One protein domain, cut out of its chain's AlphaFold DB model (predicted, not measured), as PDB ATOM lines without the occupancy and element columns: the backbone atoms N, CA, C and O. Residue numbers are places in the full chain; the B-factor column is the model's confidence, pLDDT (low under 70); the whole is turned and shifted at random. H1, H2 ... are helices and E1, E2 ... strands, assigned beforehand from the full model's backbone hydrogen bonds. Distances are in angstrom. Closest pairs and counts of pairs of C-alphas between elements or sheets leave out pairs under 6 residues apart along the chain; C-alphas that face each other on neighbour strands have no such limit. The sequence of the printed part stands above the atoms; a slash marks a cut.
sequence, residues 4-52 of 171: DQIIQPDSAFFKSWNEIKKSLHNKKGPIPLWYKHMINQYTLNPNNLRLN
ATOM      1  N   ASP A   4       5.647  10.221 -43.751       75.81
ATOM      2  CA  ASP A   4       6.861  10.556 -44.509       75.81
ATOM      3  C   ASP A   4       7.802   9.353 -44.730       75.81
ATOM      4  O   ASP A   4       8.512   9.259 -45.737       75.81
ATOM      5  N   GLN A   5       7.788   8.381 -43.816       78.62
ATOM      6  CA  GLN A   5       8.598   7.169 -43.929       78.62
ATOM      7  C   GLN A   5       8.032   6.201 -44.972       78.62
ATOM      8  O   GLN A   5       8.805   5.470 -45.594       78.62
ATOM      9  N   ILE A   6       6.719   6.228 -45.202       85.94
ATOM     10  CA  ILE A   6       5.999   5.274 -46.057       85.94
ATOM     11  C   ILE A   6       5.523   5.870 -47.385       85.94
ATOM     12  O   ILE A   6       5.170   5.103 -48.271       85.94
ATOM     13  N   ILE A   7       5.540   7.193 -47.556       86.44
ATOM     14  CA  ILE A   7       5.191   7.888 -48.806       86.44
ATOM     15  C   ILE A   7       6.462   8.258 -49.583       86.44
ATOM     16  O   ILE A   7       7.537   8.449 -49.006       86.44
ATOM     17  N   GLN A   8       6.358   8.290 -50.910       84.12
ATOM     18  CA  GLN A   8       7.423   8.691 -51.822       84.12
ATOM     19  C   GLN A   8       7.734  10.199 -51.733       84.12
ATOM     20  O   GLN A   8       6.928  10.982 -51.231       84.12
ATOM     21  N   PRO A   9       8.917  10.641 -52.198       76.06
ATOM     22  CA  PRO A   9       9.304  12.052 -52.149       76.06
ATOM     23  C   PRO A   9       8.400  13.022 -52.888       76.06
ATOM     24  O   PRO A   9       8.318  14.183 -52.507       76.06
ATOM     25  N   ASP A  10       7.714  12.537 -53.911       73.50
ATOM     26  CA  ASP A  10       6.743  13.299 -54.684       73.50
ATOM     27  C   ASP A  10       5.402  13.491 -53.960       73.50
ATOM     28  O   ASP A  10       4.515  14.160 -54.485       73.50
ATOM     29  N   SER A  11       5.235  12.924 -52.760       79.38
ATOM     30  CA  SER A  11       4.002  12.945 -51.962       79.38
ATOM     31  C   SER A  11       2.755  12.386 -52.661       79.38
ATOM     32  O   SER A  11       1.651  12.571 -52.160       79.38
ATOM     33  N   ALA A  12       2.916  11.678 -53.782       84.88
ATOM     34  CA  ALA A  12       1.802  11.206 -54.608       84.88
ATOM     35  C   ALA A  12       1.552   9.694 -54.473       84.88
ATOM     36  O   ALA A  12       0.446   9.212 -54.741       84.88
ATOM     37  N   PHE A  13       2.561   8.937 -54.040       88.62
ATOM     38  CA  PHE A  13       2.511   7.477 -53.988       88.62
ATOM     39  C   PHE A  13       3.018   6.934 -52.653       88.62
ATOM     40  O   PHE A  13       3.937   7.484 -52.048       88.62
ATOM     41  N   PHE A  14       2.489   5.793 -52.213       89.69
ATOM     42  CA  PHE A  14       3.170   4.995 -51.194       89.69
ATOM     43  C   PHE A  14       4.462   4.389 -51.756       89.69
ATOM     44  O   PHE A  14       4.557   4.015 -52.928       89.69
ATOM     45  N   LYS A  15       5.459   4.249 -50.883       88.94
ATOM     46  CA  LYS A  15       6.618   3.388 -51.109       88.94
ATOM     47  C   LYS A  15       6.164   1.938 -51.143       88.94
ATOM     48  O   LYS A  15       5.292   1.524 -50.377       88.94
ATOM     49  N   SER A  16       6.811   1.146 -51.988       89.69
ATOM     50  CA  SER A  16       6.564  -0.293 -52.002       89.69
ATOM     51  C   SER A  16       7.046  -0.941 -50.699       89.69
ATOM     52  O   SER A  16       7.985  -0.472 -50.046       89.69
ATOM     53  N   TRP A  17       6.467  -2.090 -50.336       89.06
ATOM     54  CA  TRP A  17       6.923  -2.834 -49.159       89.06
ATOM     55  C   TRP A  17       8.418  -3.165 -49.237       89.06
ATOM     56  O   TRP A  17       9.124  -3.102 -48.234       89.06
ATOM     57  N   ASN A  18       8.925  -3.461 -50.436       88.44
ATOM     58  CA  ASN A  18      10.340  -3.750 -50.656       88.44
ATOM     59  C   ASN A  18      11.244  -2.549 -50.343       88.44
ATOM     60  O   ASN A  18      12.356  -2.747 -49.858       88.44
ATOM     61  N   GLU A  19      10.788  -1.320 -50.587       89.12
ATOM     62  CA  GLU A  19      11.521  -0.096 -50.243       89.12
ATOM     63  C   GLU A  19      11.515   0.160 -48.740       89.12
ATOM     64  O   GLU A  19      12.579   0.349 -48.155       89.12
ATOM     65  N   ILE A  20      10.346   0.075 -48.099       88.19
ATOM     66  CA  ILE A  20      10.210   0.242 -46.643       88.19
ATOM     67  C   ILE A  20      11.051  -0.814 -45.910       88.19
ATOM     68  O   ILE A  20      11.756  -0.523 -44.944       88.19
ATOM     69  N   LYS A  21      11.058  -2.049 -46.417       88.38
ATOM     70  CA  LYS A  21      11.839  -3.157 -45.866       88.38
ATOM     71  C   LYS A  21      13.351  -2.904 -45.893       88.38
ATOM     72  O   LYS A  21      14.056  -3.444 -45.041       88.38
ATOM     73  N   LYS A  22      13.871  -2.080 -46.815       87.19
ATOM     74  CA  LYS A  22      15.304  -1.729 -46.851       87.19
ATOM     75  C   LYS A  22      15.724  -0.894 -45.639       87.19
ATOM     76  O   LYS A  22      16.848  -1.077 -45.177       87.19
ATOM     77  N   SER A  23      14.840  -0.034 -45.126       82.88
ATOM     78  CA  SER A  23      15.114   0.827 -43.967       82.88
ATOM     79  C   SER A  23      14.840   0.168 -42.612       82.88
ATOM     80  O   SER A  23      15.229   0.715 -41.586       82.88
ATOM     81  N   LEU A  24      14.181  -0.994 -42.575       84.06
ATOM     82  CA  LEU A  24      13.892  -1.705 -41.327       84.06
ATOM     83  C   LEU A  24      15.105  -2.509 -40.834       84.06
ATOM     84  O   LEU A  24      15.797  -3.169 -41.612       84.06
ATOM     85  N   HIS A  25      15.307  -2.525 -39.513       81.94
ATOM     86  CA  HIS A  25      16.321  -3.368 -38.867       81.94
ATOM     87  C   HIS A  25      16.036  -4.862 -39.068       81.94
ATOM     88  O   HIS A  25      16.946  -5.639 -39.354       81.94
ATOM     89  N   ASN A  26      14.766  -5.267 -38.963       81.44
ATOM     90  CA  ASN A  26      14.346  -6.642 -39.199       81.44
ATOM     91  C   ASN A  26      13.754  -6.793 -40.606       81.44
ATOM     92  O   ASN A  26      12.699  -6.246 -40.919       81.44
ATOM     93  N   LYS A  27      14.448  -7.558 -41.451       84.12
ATOM     94  CA  LYS A  27      14.092  -7.792 -42.860       84.12
ATOM     95  C   LYS A  27      13.423  -9.153 -43.081       84.12
ATOM     96  O   LYS A  27      13.283  -9.588 -44.225       84.12
ATOM     97  N   LYS A  28      13.049  -9.870 -42.024       83.06
ATOM     98  CA  LYS A  28      12.419 -11.192 -42.126       83.06
ATOM     99  C   LYS A  28      10.923 -11.101 -41.834       83.06
ATOM    100  O   LYS A  28      10.491 -10.253 -41.063       83.06
ATOM    101  N   GLY A  29      10.159 -11.999 -42.448       84.88
ATOM    102  CA  GLY A  29       8.728 -12.152 -42.194       84.88
ATOM    103  C   GLY A  29       7.808 -11.665 -43.321       84.88
ATOM    104  O   GLY A  29       8.277 -11.127 -44.335       84.88
ATOM    105  N   PRO A  30       6.497 -11.910 -43.154       88.81
ATOM    106  CA  PRO A  30       5.466 -11.540 -44.114       88.81
ATOM    107  C   PRO A  30       5.228 -10.027 -44.142       88.81
ATOM    108  O   PRO A  30       5.646  -9.288 -43.252       88.81
ATOM    109  N   ILE A  31       4.516  -9.569 -45.173       88.94
ATOM    110  CA  ILE A  31       4.054  -8.181 -45.266       88.94
ATOM    111  C   ILE A  31       3.103  -7.901 -44.089       88.94
ATOM    112  O   ILE A  31       2.102  -8.616 -43.959       88.94
ATOM    113  N   PRO A  32       3.369  -6.883 -43.254       89.75
ATOM    114  CA  PRO A  32       2.523  -6.553 -42.121       89.75
ATOM    115  C   PRO A  32       1.091  -6.220 -42.532       89.75
ATOM    116  O   PRO A  32       0.847  -5.580 -43.557       89.75
ATOM    117  N   LEU A  33       0.139  -6.593 -41.679       91.75
ATOM    118  CA  LEU A  33      -1.282  -6.315 -41.899       91.75
ATOM    119  C   LEU A  33      -1.581  -4.815 -41.958       91.75
ATOM    120  O   LEU A  33      -2.399  -4.396 -42.773       91.75
ATOM    121  N   TRP A  34      -0.875  -4.002 -41.165       90.69
ATOM    122  CA  TRP A  34      -1.036  -2.547 -41.197       90.69
ATOM    123  C   TRP A  34      -0.729  -1.969 -42.586       90.69
ATOM    124  O   TRP A  34      -1.416  -1.053 -43.022       90.69
ATOM    125  N   TYR A  35       0.250  -2.525 -43.313       90.62
ATOM    126  CA  TYR A  35       0.639  -2.024 -44.635       90.62
ATOM    127  C   TYR A  35      -0.452  -2.315 -45.665       90.62
ATOM    128  O   TYR A  35      -0.845  -1.436 -46.427       90.62
ATOM    129  N   LYS A  36      -1.014  -3.530 -45.623       90.25
ATOM    130  CA  LYS A  36      -2.166  -3.903 -46.457       90.25
ATOM    131  C   LYS A  36      -3.382  -3.028 -46.154       90.25
ATOM    132  O   LYS A  36      -4.036  -2.553 -47.075       90.25
ATOM    133  N   HIS A  37      -3.659  -2.794 -44.871       90.69
ATOM    134  CA  HIS A  37      -4.751  -1.924 -44.447       90.69
ATOM    135  C   HIS A  37      -4.568  -0.496 -44.973       90.69
ATOM    136  O   HIS A  37      -5.497   0.069 -45.537       90.69
ATOM    137  N   MET A  38      -3.358   0.057 -44.866       88.06
ATOM    138  CA  MET A  38      -3.064   1.400 -45.360       88.06
ATOM    139  C   MET A  38      -3.232   1.532 -46.873       88.06
ATOM    140  O   MET A  38      -3.869   2.483 -47.316       88.06
ATOM    141  N   ILE A  39      -2.731   0.577 -47.662       90.50
ATOM    142  CA  ILE A  39      -2.956   0.589 -49.113       90.50
ATOM    143  C   ILE A  39      -4.455   0.596 -49.412       90.50
ATOM    144  O   ILE A  39      -4.919   1.420 -50.192       90.50
ATOM    145  N   ASN A  40      -5.220  -0.279 -48.763       88.62
ATOM    146  CA  ASN A  40      -6.644  -0.417 -49.051       88.62
ATOM    147  C   ASN A  40      -7.458   0.838 -48.701       88.62
ATOM    148  O   ASN A  40      -8.455   1.103 -49.359       88.62
ATOM    149  N   GLN A  41      -7.060   1.586 -47.669       88.75
ATOM    150  CA  GLN A  41      -7.793   2.772 -47.208       88.75
ATOM    151  C   GLN A  41      -7.368   4.063 -47.920       88.75
ATOM    152  O   GLN A  41      -8.191   4.946 -48.157       88.75
ATOM    153  N   TYR A  42      -6.084   4.184 -48.254       86.81
ATOM    154  CA  TYR A  42      -5.482   5.456 -48.660       86.81
ATOM    155  C   TYR A  42      -4.994   5.472 -50.113       86.81
ATOM    156  O   TYR A  42      -4.353   6.436 -50.521       86.81
ATOM    157  N   THR A  43      -5.268   4.429 -50.907       87.75
ATOM    158  CA  THR A  43      -4.942   4.415 -52.342       87.75
ATOM    159  C   THR A  43      -6.182   4.366 -53.219       87.75
ATOM    160  O   THR A  43      -7.182   3.746 -52.873       87.75
ATOM    161  N   LEU A  44      -6.103   5.007 -54.389       82.44
ATOM    162  CA  LEU A  44      -7.142   4.924 -55.424       82.44
ATOM    163  C   LEU A  44      -7.185   3.538 -56.076       82.44
ATOM    164  O   LEU A  44      -8.236   3.068 -56.500       82.44
ATOM    165  N   ASN A  45      -6.020   2.898 -56.189       78.56
ATOM    166  CA  ASN A  45      -5.873   1.556 -56.728       78.56
ATOM    167  C   ASN A  45      -4.707   0.853 -56.008       78.56
ATOM    168  O   ASN A  45      -3.578   1.358 -56.083       78.56
ATOM    169  N   PRO A  46      -4.937  -0.320 -55.386       73.75
ATOM    170  CA  PRO A  46      -3.899  -1.072 -54.682       73.75
ATOM    171  C   PRO A  46      -2.681  -1.419 -55.544       73.75
ATOM    172  O   PRO A  46      -1.576  -1.546 -55.021       73.75
ATOM    173  N   ASN A  47      -2.866  -1.549 -56.862       78.81
ATOM    174  CA  ASN A  47      -1.801  -1.930 -57.790       78.81
ATOM    175  C   ASN A  47      -0.847  -0.771 -58.103       78.81
ATOM    176  O   ASN A  47       0.335  -0.998 -58.338       78.81
ATOM    177  N   ASN A  48      -1.353   0.466 -58.084       81.06
ATOM    178  CA  ASN A  48      -0.579   1.643 -58.483       81.06
ATOM    179  C   ASN A  48      -0.042   2.429 -57.283       81.06
ATOM    180  O   ASN A  48       0.705   3.379 -57.487       81.06
ATOM    181  N   LEU A  49      -0.438   2.074 -56.050       87.12
ATOM    182  CA  LEU A  49      -0.006   2.709 -54.794       87.12
ATOM    183  C   LEU A  49      -0.225   4.234 -54.729       87.12
ATOM    184  O   LEU A  49       0.313   4.901 -53.846       87.12
ATOM    185  N   ARG A  50      -1.017   4.790 -55.650       87.44
ATOM    186  CA  ARG A  50      -1.310   6.220 -55.746       87.44
ATOM    187  C   ARG A  50      -2.262   6.628 -54.637       87.44
ATOM    188  O   ARG A  50      -3.317   6.006 -54.493       87.44
ATOM    189  N   LEU A  51      -1.903   7.676 -53.905       88.00
ATOM    190  CA  LEU A  51      -2.710   8.205 -52.812       88.00
ATOM    191  C   LEU A  51      -4.049   8.752 -53.323       88.00
ATOM    192  O   LEU A  51      -4.140   9.263 -54.440       88.00
ATOM    193  N   ASN A  52      -5.091   8.622 -52.504       88.94
ATOM    194  CA  ASN A  52      -6.421   9.187 -52.768       88.94
ATOM    195  C   ASN A  52      -6.606  10.610 -52.220       88.94
ATOM    196  O   ASN A  52      -7.682  11.182 -52.376       88.94
TER     197      ASN A  52
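This is residues 4 to 52 of the 171 residues of an uncharacterized protein of Rhizophagus clarus (UniProt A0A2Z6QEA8). The printed part folds back on itself as a wide, lopsided U, with a looping stretch and the short helix H1 on one arm, the longer helix H2 on the other, and residues 24 to 32 as the turn. Beyond H2 a small antiparallel turn, E1 with residues 50 to 51, ends the second arm. The printed part has 49 residues with two named helices and one named strand, in the order H1, H2, E1; the class is mostly helix, though under half of the residues are in named elements. It is compact, with a radius of gyration of the C-alphas of 10.7 A, and spans 29 by 22 by 15 A.

Start at Asp 4 and read through residues 4 to 16, which hold no named element. Next comes H1, residues 17 to 23, where 2 of 3 O i to N i+4 pairs are within hydrogen-bond range. After a short link look for H2, residues 33 to 42, where every such pair is within range. H1 and H2 are close but not clearly touching: their closest C-alphas, those of Trp 17 and Tyr 35, are 7.8 A apart. They run opposite ways at a steep tilt of 62 degrees. A tight link leads to E1, residues 43 to 45, which meets H2 only through their link. E1 pairs with no named strand, but residues 43 to 45 pair antiparallel with residues 50 to 51. H1 and E1 are apart.

Find C-alpha 17 at (6.923, -2.834, -49.159); from there H1 runs 10.4 A to C-alpha 23. Find C-alpha 33 at (-1.282, -6.315, -41.899), where H2 begins its 14.2 A. E1, 5.3 A long, ends at C-alpha 45, at (-5.873, 1.556, -56.728).

The two C-alphas farthest apart, those of His 25 and Leu 44, are 29.9 A apart. The printed part has no cut, and no link between named elements is long. The mean pLDDT of the printed part is 85.6, and no printed residue is under 70.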